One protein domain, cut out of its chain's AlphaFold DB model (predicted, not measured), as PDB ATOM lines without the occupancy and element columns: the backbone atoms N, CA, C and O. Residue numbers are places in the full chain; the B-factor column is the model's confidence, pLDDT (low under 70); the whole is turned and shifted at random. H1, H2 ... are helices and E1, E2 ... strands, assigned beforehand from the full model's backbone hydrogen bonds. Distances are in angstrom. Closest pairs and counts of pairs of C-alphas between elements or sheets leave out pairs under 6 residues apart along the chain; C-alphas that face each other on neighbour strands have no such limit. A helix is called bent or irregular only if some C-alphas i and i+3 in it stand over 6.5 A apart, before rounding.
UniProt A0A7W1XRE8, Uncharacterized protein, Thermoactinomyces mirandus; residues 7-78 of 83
ATOM      1  N   SER A   7      -6.717   6.787 101.185       93.38
ATOM      2  CA  SER A   7      -5.417   6.263 101.620       93.38
ATOM      3  C   SER A   7      -5.322   6.083 103.137       93.38
ATOM      4  O   SER A   7      -4.641   5.184 103.616       93.38
ATOM      5  N   GLU A   8      -6.019   6.916 103.910       95.06
ATOM      6  CA  GLU A   8      -6.030   6.821 105.369       95.06
ATOM      7  C   GLU A   8      -6.903   5.656 105.831       95.06
ATOM      8  O   GLU A   8      -6.519   4.926 106.741       95.06
ATOM      9  N   TRP A   9      -8.041   5.434 105.168       94.88
ATOM     10  CA  TRP A   9      -8.846   4.229 105.372       94.88
ATOM     11  C   TRP A   9      -8.063   2.960 105.048       94.88
ATOM     12  O   TRP A   9      -8.044   2.027 105.846       94.88
ATOM     13  N   GLU A  10      -7.391   2.942 103.903       95.12
ATOM     14  CA  GLU A  10      -6.545   1.831 103.479       95.12
ATOM     15  C   GLU A  10      -5.434   1.546 104.500       95.12
ATOM     16  O   GLU A  10      -5.265   0.404 104.928       95.12
ATOM     17  N   HIS A  11      -4.753   2.589 104.987       95.75
ATOM     18  CA  HIS A  11      -3.751   2.453 106.041       95.75
ATOM     19  C   HIS A  11      -4.329   1.852 107.329       95.75
ATOM     20  O   HIS A  11      -3.710   0.971 107.925       95.75
ATOM     21  N   LEU A  12      -5.526   2.275 107.748       95.94
ATOM     22  CA  LEU A  12      -6.198   1.702 108.915       95.94
ATOM     23  C   LEU A  12      -6.530   0.219 108.714       95.94
ATOM     24  O   LEU A  12      -6.338  -0.562 109.643       95.94
ATOM     25  N   PHE A  13      -6.979  -0.188 107.522       95.75
ATOM     26  CA  PHE A  13      -7.239  -1.599 107.218       95.75
ATOM     27  C   PHE A  13      -5.963  -2.448 107.298       95.75
ATOM     28  O   PHE A  13      -5.975  -3.522 107.901       95.75
ATOM     29  N   TYR A  14      -4.848  -1.954 106.760       94.88
ATOM     30  CA  TYR A  14      -3.558  -2.626 106.912       94.88
ATOM     31  C   TYR A  14      -3.105  -2.680 108.376       94.88
ATOM     32  O   TYR A  14      -2.651  -3.721 108.844       94.88
ATOM     33  N   HIS A  15      -3.290  -1.592 109.129       95.69
ATOM     34  CA  HIS A  15      -2.907  -1.513 110.539       95.69
ATOM     35  C   HIS A  15      -3.631  -2.546 111.417       95.69
ATOM     36  O   HIS A  15      -3.028  -3.104 112.331       95.69
ATOM     37  N   ILE A  16      -4.896  -2.860 111.122       94.56
ATOM     38  CA  ILE A  16      -5.659  -3.897 111.844       94.56
ATOM     39  C   ILE A  16      -5.369  -5.331 111.357       94.56
ATOM     40  O   ILE A  16      -5.992  -6.290 111.825       94.56
ATOM     41  N   GLY A  17      -4.409  -5.494 110.442       94.56
ATOM     42  CA  GLY A  17      -3.860  -6.785 110.039       94.56
ATOM     43  C   GLY A  17      -4.523  -7.425 108.823       94.56
ATOM     44  O   GLY A  17      -4.419  -8.640 108.664       94.56
ATOM     45  N   PHE A  18      -5.210  -6.659 107.972       96.38
ATOM     46  CA  PHE A  18      -5.547  -7.149 106.633       96.38
ATOM     47  C   PHE A  18      -4.286  -7.175 105.768       96.38
ATOM     48  O   PHE A  18      -3.518  -6.221 105.758       96.38
ATOM     49  N   SER A  19      -4.064  -8.266 105.040       94.38
ATOM     50  CA  SER A  19      -2.900  -8.439 104.162       94.38
ATOM     51  C   SER A  19      -3.161  -7.925 102.749       94.38
ATOM     52  O   SER A  19      -2.228  -7.588 102.024       94.38
ATOM     53  N   LYS A  20      -4.433  -7.842 102.351       95.19
ATOM     54  CA  LYS A  20      -4.853  -7.279 101.070       95.19
ATOM     55  C   LYS A  20      -6.142  -6.501 101.255       95.19
ATOM     56  O   LYS A  20      -7.099  -7.002 101.837       95.19
ATOM     57  N   VAL A  21      -6.152  -5.277 100.751       96.25
ATOM     58  CA  VAL A  21      -7.276  -4.350 100.823       96.25
ATOM     59  C   VAL A  21      -7.530  -3.874  99.402       96.25
ATOM     60  O   VAL A  21      -6.606  -3.503  98.685       96.25
ATOM     61  N   THR A  22      -8.766  -3.959  98.932       96.56
ATOM     62  CA  THR A  22      -9.129  -3.537  97.578       96.56
ATOM     63  C   THR A  22     -10.384  -2.693  97.639       96.56
ATOM     64  O   THR A  22     -11.445  -3.158  98.060       96.56
ATOM     65  N   LEU A  23     -10.273  -1.443  97.194       96.25
ATOM     66  CA  LEU A  23     -11.425  -0.578  97.003       96.25
ATOM     67  C   LEU A  23     -12.163  -1.001  95.733       96.25
ATOM     68  O   LEU A  23     -11.660  -0.832  94.627       96.25
ATOM     69  N   HIS A  24     -13.364  -1.546  95.887       96.12
ATOM     70  CA  HIS A  24     -14.137  -2.055  94.760       96.12
ATOM     71  C   HIS A  24     -15.070  -0.993  94.168       96.12
ATOM     72  O   HIS A  24     -15.253  -0.924  92.955       96.12
ATOM     73  N   ARG A  25     -15.683  -0.155  95.014       95.12
ATOM     74  CA  ARG A  25     -16.636   0.862  94.554       95.12
ATOM     75  C   ARG A  25     -16.719   2.042  95.508       95.12
ATOM     76  O   ARG A  25     -16.741   1.855  96.720       95.12
ATOM     77  N   ILE A  26     -16.884   3.235  94.942       94.19
ATOM     78  CA  ILE A  26     -17.309   4.446  95.650       94.19
ATOM     79  C   ILE A  26     -18.648   4.894  95.066       94.19
ATOM     80  O   ILE A  26     -18.852   4.838  93.853       94.19
ATOM     81  N   TRP A  27     -19.570   5.331  95.913       92.94
ATOM     82  CA  TRP A  27     -20.809   5.965  95.471       92.94
ATOM     83  C   TRP A  27     -21.285   6.986  96.495       92.94
ATOM     84  O   TRP A  27     -20.914   6.928  97.666       92.94
ATOM     85  N   SER A  28     -22.136   7.907  96.058       90.75
ATOM     86  CA  SER A  28     -22.833   8.816  96.963       90.75
ATOM     87  C   SER A  28     -24.228   8.280  97.246       90.75
ATOM     88  O   SER A  28     -24.918   7.806  96.344       90.75
ATOM     89  N   ALA A  29     -24.650   8.358  98.502       89.38
ATOM     90  CA  ALA A  29     -26.007   8.040  98.911       89.38
ATOM     91  C   ALA A  29     -26.603   9.236  99.648       89.38
ATOM     92  O   ALA A  29     -25.961   9.809 100.529       89.38
ATOM     93  N   ALA A  30     -27.833   9.587  99.288       90.69
ATOM     94  CA  ALA A  30     -28.620  10.540 100.048       90.69
ATOM     95  C   ALA A  30     -29.160   9.857 101.311       90.69
ATOM     96  O   ALA A  30     -29.622   8.716 101.260       90.69
ATOM     97  N   ILE A  31     -29.099  10.562 102.431       89.81
ATOM     98  CA  ILE A  31     -29.801  10.222 103.665       89.81
ATOM     99  C   ILE A  31     -30.607  11.442 104.091       89.81
ATOM    100  O   ILE A  31     -30.113  12.569 104.012       89.81
ATOM    101  N   GLU A  32     -31.849  11.239 104.519       91.50
ATOM    102  CA  GLU A  32     -32.622  12.336 105.096       91.50
ATOM    103  C   GLU A  32     -31.934  12.849 106.358       91.50
ATOM    104  O   GLU A  32     -31.439  12.073 107.178       91.50
ATOM    105  N   LEU A  33     -31.895  14.170 106.517       87.75
ATOM    106  CA  LEU A  33     -31.229  14.829 107.633       87.75
ATOM    107  C   LEU A  33     -31.720  14.302 108.985       87.75
ATOM    108  O   LEU A  33     -30.912  14.053 109.871       87.75
ATOM    109  N   THR A  34     -33.029  14.111 109.137       88.00
ATOM    110  CA  THR A  34     -33.644  13.540 110.343       88.00
ATOM    111  C   THR A  34     -33.093  12.148 110.639       88.00
ATOM    112  O   THR A  34     -32.556  11.930 111.723       88.00
ATOM    113  N   GLY A  35     -33.108  11.254 109.648       87.00
ATOM    114  CA  GLY A  35     -32.560   9.904 109.775       87.00
ATOM    115  C   GLY A  35     -31.059   9.887 110.074       87.00
ATOM    116  O   GLY A  35     -30.593   9.055 110.850       87.00
ATOM    117  N   TRP A  36     -30.291  10.829 109.521       87.56
ATOM    118  CA  TRP A  36     -28.873  10.976 109.852       87.56
ATOM    119  C   TRP A  36     -28.659  11.418 111.306       87.56
ATOM    120  O   TRP A  36     -27.862  10.803 112.007       87.56
ATOM    121  N   LEU A  37     -29.403  12.429 111.772       89.19
ATOM    122  CA  LEU A  37     -29.341  12.925 113.155       89.19
ATOM    123  C   LEU A  37     -29.760  11.863 114.179       89.19
ATOM    124  O   LEU A  37     -29.238  11.842 115.298       89.19
ATOM    125  N   ASP A  38     -30.705  11.000 113.810       89.56
ATOM    126  CA  ASP A  38     -31.101   9.845 114.611       89.56
ATOM    127  C   ASP A  38     -29.976   8.806 114.660       89.56
ATOM    128  O   ASP A  38     -29.585   8.382 115.747       89.56
ATOM    129  N   TRP A  39     -29.375   8.462 113.516       85.50
ATOM    130  CA  TRP A  39     -28.274   7.497 113.450       85.50
ATOM    131  C   TRP A  39     -27.041   7.935 114.253       85.50
ATOM    132  O   TRP A  39     -26.384   7.112 114.890       85.50
ATOM    133  N   THR A  40     -26.747   9.237 114.277       86.75
ATOM    134  CA  THR A  40     -25.644   9.806 115.063       86.75
ATOM    135  C   THR A  40     -26.008  10.100 116.518       86.75
ATOM    136  O   THR A  40     -25.204  10.714 117.221       86.75
ATOM    137  N   ASN A  41     -27.195   9.694 116.988       89.50
ATOM    138  CA  ASN A  41     -27.697   9.955 118.341       89.50
ATOM    139  C   ASN A  41     -27.579  11.436 118.750       89.50
ATOM    140  O   ASN A  41     -27.204  11.768 119.875       89.50
ATOM    141  N   THR A  42     -27.859  12.356 117.824       87.69
ATOM    142  CA  THR A  42     -27.646  13.785 118.065       87.69
ATOM    143  C   THR A  42     -28.654  14.327 119.088       87.69
ATOM    144  O   THR A  42     -29.863  14.235 118.836       87.69
ATOM    145  N   PRO A  43     -28.206  14.947 120.202       91.12
ATOM    146  CA  PRO A  43     -29.097  15.508 121.220       91.12
ATOM    147  C   PRO A  43     -30.022  16.595 120.672       91.12
ATOM    148  O   PRO A  43     -29.632  17.366 119.793       91.12
ATOM    149  N   ARG A  44     -31.227  16.717 121.245       87.00
ATOM    150  CA  ARG A  44     -32.243  17.696 120.816       87.00
ATOM    151  C   ARG A  44     -31.715  19.134 120.783       87.00
ATOM    152  O   ARG A  44     -31.931  19.824 119.794       87.00
ATOM    153  N   THR A  45     -30.966  19.541 121.809       88.38
ATOM    154  CA  THR A  45     -30.331  20.870 121.906       88.38
ATOM    155  C   THR A  45     -29.426  21.180 120.714       88.38
ATOM    156  O   THR A  45     -29.345  22.322 120.275       88.38
ATOM    157  N   ASN A  46     -28.772  20.160 120.153       87.12
ATOM    158  CA  ASN A  46     -27.853  20.315 119.031       87.12
ATOM    159  C   ASN A  46     -28.596  20.253 117.691       87.12
ATOM    160  O   ASN A  46     -28.198  20.927 116.745       87.12
ATOM    161  N   ARG A  47     -29.701  19.495 117.597       88.44
ATOM    162  CA  ARG A  47     -30.528  19.427 116.378       88.44
ATOM    163  C   ARG A  47     -31.051  20.804 115.970       88.44
ATOM    164  O   ARG A  47     -30.986  21.149 114.794       88.44
ATOM    165  N   GLU A  48     -31.508  21.601 116.932       85.00
ATOM    166  CA  GLU A  48     -32.020  22.961 116.693       85.00
ATOM    167  C   GLU A  48     -30.939  23.899 116.123       85.00
ATOM    168  O   GLU A  48     -31.229  24.756 115.290       85.00
ATOM    169  N   GLN A  49     -29.674  23.680 116.491       87.94
ATOM    170  CA  GLN A  49     -28.531  24.473 116.029       87.94
ATOM    171  C   GLN A  49     -28.002  24.040 114.652       87.94
ATOM    172  O   GLN A  49     -27.361  24.831 113.962       87.94
ATOM    173  N   ILE A  50     -28.273  22.805 114.221       84.62
ATOM    174  CA  ILE A  50     -27.751  22.253 112.961       84.62
ATOM    175  C   ILE A  50     -28.447  22.864 111.738       84.62
ATOM    176  O   ILE A  50     -27.781  23.171 110.750       84.62
ATOM    177  N   TYR A  51     -29.762  23.101 111.790       78.50
ATOM    178  CA  TYR A  51     -30.513  23.635 110.642       78.50
ATOM    179  C   TYR A  51     -29.989  24.988 110.121       78.50
ATOM    180  O   TYR A  51     -29.831  25.123 108.905       78.50
ATOM    181  N   PRO A  52     -29.689  25.987 110.977       83.31
ATOM    182  CA  PRO A  52     -29.044  27.225 110.540       83.31
ATOM    183  C   PRO A  52     -27.674  27.003 109.892       83.31
ATOM    184  O   PRO A  52     -27.374  27.639 108.884       83.31
ATOM    185  N   LEU A  53     -26.865  26.085 110.428       84.62
ATOM    186  CA  LEU A  53     -25.511  25.813 109.932       84.62
ATOM    187  C   LEU A  53     -25.524  25.140 108.556       84.62
ATOM    188  O   LEU A  53     -24.696  25.458 107.709       84.62
ATOM    189  N   LEU A  54     -26.495  24.261 108.296       79.88
ATOM    190  CA  LEU A  54     -26.639  23.591 107.001       79.88
ATOM    191  C   LEU A  54     -26.935  24.563 105.852       79.88
ATOM    192  O   LEU A  54     -26.535  24.303 104.721       79.88
ATOM    193  N   LYS A  55     -27.583  25.705 106.131       78.12
ATOM    194  CA  LYS A  55     -27.819  26.760 105.126       78.12
ATOM    195  C   LYS A  55     -26.533  27.451 104.662       78.12
ATOM    196  O   LYS A  55     -26.553  28.113 103.631       78.12
ATOM    197  N   LEU A  56     -25.444  27.315 105.418       83.06
ATOM    198  CA  LEU A  56     -24.140  27.905 105.109       83.06
ATOM    199  C   LEU A  56     -23.239  26.953 104.304       83.06
ATOM    200  O   LEU A  56     -22.157  27.352 103.879       83.06
ATOM    201  N   LEU A  57     -23.655  25.696 104.112       76.81
ATOM    202  CA  LEU A  57     -22.858  24.686 103.421       76.81
ATOM    203  C   LEU A  57     -23.087  24.700 101.902       76.81
ATOM    204  O   LEU A  57     -24.170  25.061 101.435       76.81
ATOM    205  N   PRO A  58     -22.099  24.247 101.108       75.88
ATOM    206  CA  PRO A  58     -22.267  24.077  99.673       75.88
ATOM    207  C   PRO A  58     -23.427  23.121  99.333       75.88
ATOM    208  O   PRO A  58     -23.561  22.070  99.972       75.88
ATOM    209  N   PRO A  59     -24.193  23.387  98.255       73.19
ATOM    210  CA  PRO A  59     -25.315  22.538  97.839       73.19
ATOM    211  C   PRO A  59     -24.935  21.093  97.485       73.19
ATOM    212  O   PRO A  59     -25.808  20.240  97.350       73.19
ATOM    213  N   SER A  60     -23.644  20.810  97.286       76.12
ATOM    214  CA  SER A  60     -23.141  19.476  96.953       76.12
ATOM    215  C   SER A  60     -23.182  18.496  98.128       76.12
ATOM    216  O   SER A  60     -23.216  17.291  97.898       76.12
ATOM    217  N   TRP A  61     -23.206  18.989  99.371       75.12
ATOM    218  CA  TRP A  61     -23.258  18.155 100.581       75.12
ATOM    219  C   TRP A  61     -24.660  18.084 101.178       75.12
ATOM    220  O   TRP A  61     -25.013  17.088 101.811       75.12
ATOM    221  N   PHE A  62     -25.460  19.130 100.964       79.94
ATOM    222  CA  PHE A  62     -26.798  19.256 101.516       79.94
ATOM    223  C   PHE A  62     -27.748  19.914 100.513       79.94
ATOM    224  O   PHE A  62     -27.545  21.056 100.102       79.94
ATOM    225  N   LYS A  63     -28.813  19.203 100.134       80.25
ATOM    226  CA  LYS A  63     -29.877  19.725  99.263       80.25
ATOM    227  C   LYS A  63     -31.197  19.065  99.629       80.25
ATOM    228  O   LYS A  63     -31.225  17.871  99.891       80.25
ATOM    229  N   ASN A  64     -32.293  19.827  99.627       83.69
ATOM    230  CA  ASN A  64     -33.645  19.312  99.890       83.69
ATOM    231  C   ASN A  64     -33.744  18.474 101.183       83.69
ATOM    232  O   ASN A  64     -34.367  17.422 101.185       83.69
ATOM    233  N   GLN A  65     -33.094  18.919 102.265       84.81
ATOM    234  CA  GLN A  65     -33.026  18.193 103.545       84.81
ATOM    235  C   GLN A  65     -32.357  16.810 103.485       84.81
ATOM    236  O   GLN A  65     -32.430  16.050 104.447       84.81
ATOM    237  N   ALA A  66     -31.646  16.503 102.403       86.31
ATOM    238  CA  ALA A  66     -30.824  15.313 102.286       86.31
ATOM    239  C   ALA A  66     -29.345  15.665 102.455       86.31
ATOM    240  O   ALA A  66     -28.841  16.606 101.833       86.31
ATOM    241  N   ILE A  67     -28.649  14.884 103.278       86.00
ATOM    242  CA  ILE A  67     -27.190  14.866 103.354       86.00
ATOM    243  C   ILE A  67     -26.690  13.834 102.346       86.00
ATOM    244  O   ILE A  67     -27.166  12.699 102.314       86.00
ATOM    245  N   TYR A  68     -25.708  14.212 101.533       85.81
ATOM    246  CA  TYR A  68     -25.065  13.300 100.595       85.81
ATOM    247  C   TYR A  68     -23.781  12.755 101.212       85.81
ATOM    248  O   TYR A  68     -22.807  13.480 101.399       85.81
ATOM    249  N   LEU A  69     -23.782  11.462 101.535       83.88
ATOM    250  CA  LEU A  69     -22.633  10.771 102.110       83.88
ATOM    251  C   LEU A  69     -21.896   9.992 101.027       83.88
ATOM    252  O   LEU A  69     -22.509   9.218 100.286       83.88
ATOM    253  N   GLN A  70     -20.575  10.147 100.977       86.62
ATOM    254  CA  GLN A  70     -19.723   9.280 100.176       86.62
ATOM    255  C   GLN A  70     -19.526   7.948 100.912       86.62
ATOM    256  O   GLN A  70     -19.128   7.916 102.075       86.62
ATOM    257  N   LYS A  71     -19.833   6.848 100.230       89.75
ATOM    258  CA  LYS A  71     -19.692   5.474 100.710       89.75
ATOM    259  C   LYS A  71     -18.644   4.753  99.874       89.75
ATOM    260  O   LYS A  71     -18.523   5.005  98.676       89.75
ATOM    261  N   ALA A  72     -17.922   3.839 100.509       93.44
ATOM    262  CA  ALA A  72     -16.911   3.009  99.874       93.44
ATOM    263  C   ALA A  72     -17.133   1.541 100.255       93.44
ATOM    264  O   ALA A  72     -17.421   1.238 101.413       93.44
ATOM    265  N   PHE A  73     -17.015   0.644  99.279       94.81
ATOM    266  CA  PHE A  73     -17.058  -0.800  99.483       94.81
ATOM    267  C   PHE A  73     -15.660  -1.375  99.294       94.81
ATOM    268  O   PHE A  73     -15.053  -1.217  98.230       94.81
ATOM    269  N   TRP A  74     -15.178  -2.040 100.337       96.88
ATOM    270  CA  TRP A  74     -13.832  -2.584 100.431       96.88
ATOM    271  C   TRP A  74     -13.900  -4.101 100.545       96.88
ATOM    272  O   TRP A  74     -14.724  -4.634 101.288       96.88
ATOM    273  N   ILE A  75     -13.023  -4.785  99.821       96.25
ATOM    274  CA  ILE A  75     -12.768  -6.213  99.982       96.25
ATOM    275  C   ILE A  75     -11.442  -6.331 100.723       96.25
ATOM    276  O   ILE A  75     -10.421  -5.847 100.232       96.25
ATOM    277  N   CYS A  76     -11.471  -6.941 101.904       96.12
ATOM    278  CA  CYS A  76     -10.298  -7.096 102.753       96.12
ATOM    279  C   CYS A  76     -10.045  -8.584 103.007       96.12
ATOM    280  O   CYS A  76     -10.937  -9.300 103.459       96.12
ATOM    281  N   GLU A  77      -8.829  -9.042 102.733       95.38
ATOM    282  CA  GLU A  77      -8.379 -10.407 102.995       95.38
ATOM    283  C   GLU A  77      -7.366 -10.384 104.140       95.38
ATOM    284  O   GLU A  77      -6.506  -9.502 104.222       95.38
ATOM    285  N   LYS A  78      -7.472 -11.364 105.035       92.62
ATOM    286  CA  LYS A  78      -6.512 -11.607 106.108       92.62
ATOM    287  C   LYS A  78      -5.840 -12.937 105.806       92.62
ATOM    288  O   LYS A  78      -6.542 -13.930 105.635       92.62
TER     289      LYS A  78
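Overview. This is residues 7 to 78 of the 83 residues of an uncharacterized protein of Thermoactinomyces mirandus (UniProt A0A7W1XRE8). A long, bent ribbon of two antiparallel strands, E1 and E2, makes the length of the model, with helices at its two ends: H1 packs on the end where E1 begins and E2 ends, and at the other end H2 follows directly on E1, with H3 beyond it. The stretch of ribbon between H1 and H2 has no named helix over it, and a loop of residues 55 to 65 leads from H3 back to the start of E2. The printed part has 72 residues with three named helices and two named strands, in the order H1, E1, H2, H3, E2, and the class is mixed, helices and strands. The whole is loose, with a radius of gyration of the C-alphas of 16.3 A, and elongated, spanning 44 by 24 by 18 A.

Along the chain. The printed part begins with H1, residues 7 to 15, whose first C-alpha, that of Ser 7, is at (-5.417, 6.263, 101.620); H1 measures 12.1 A from first to last C-alpha. E1, residues 20 to 32, is the longest strand by residues and runs 34.2 A, from C-alpha 20 at (-4.853, -7.279, 101.070) to C-alpha 32 at (-32.622, 12.336, 105.096); it bends by 57 degrees at residue 25. H2, residues 33 to 39, follows with no residue between, and is 9.8 A long. H3, residues 44 to 54, is the longest helix by residues, at 16.0 A; it is neither bent nor irregular, but only just: C-alphas 48 and 51 are 6.3 A apart. E2, residues 66 to 77, runs 34.1 A and ends with C-alpha 77 at (-8.379, -10.407, 102.995).

Arrangement. E1 and E2 are antiparallel neighbours, with 161 degrees between their N-to-C directions. C-alphas 20 and 77 face each other at 5.1 A, and at the other end C-alphas 32 and 66 face each other at 4.5 A. Among the backbone pairs within hydrogen-bond range are N 22 and O 75 at 2.8 A and N 67 and O 31 at 2.8 A. The closest C-alphas of H1 and E1 are those of Glu 10 and Val 21, 6.8 A apart. The closest C-alphas of H1 and E2 are those of Phe 13 and Cys 76, 7.7 A apart. At the other end of the ribbon, the closest C-alphas of H2 and E2 are those of Leu 33 and Ala 66, 5.4 A apart. H2 and H3 are close but not clearly touching, their closest C-alphas being those of Leu 37 and Arg 47, 7.4 A apart. Their lines stand at a steep tilt of 42 degrees, and they run opposite ways. H1 is apart from both H2 and H3, and E1 is apart from H3. Residues 62 to 63 form a short antiparallel pairing with residues 66 to 67 of E2. In H1 and H2 every O i to N i+4 pair is within hydrogen-bond range; in H3 3 of 7 are, beside 5 of 8 O i to N i+3 pairs.

Size, cuts and confidence. The two C-alphas farthest apart are those of Pro 52 and Lys 78, at 45.1 A, while the first and last printed C-alphas, those of Ser 7 and Lys 78, are 18.5 A apart. The printed part has no cut. The links H1 to E1, E1 to H2 and H2 to H3 are tight; the link H3 to E2, with 11 residues, is long. The mean pLDDT of the printed part is 89.0, and no printed residue is under 70.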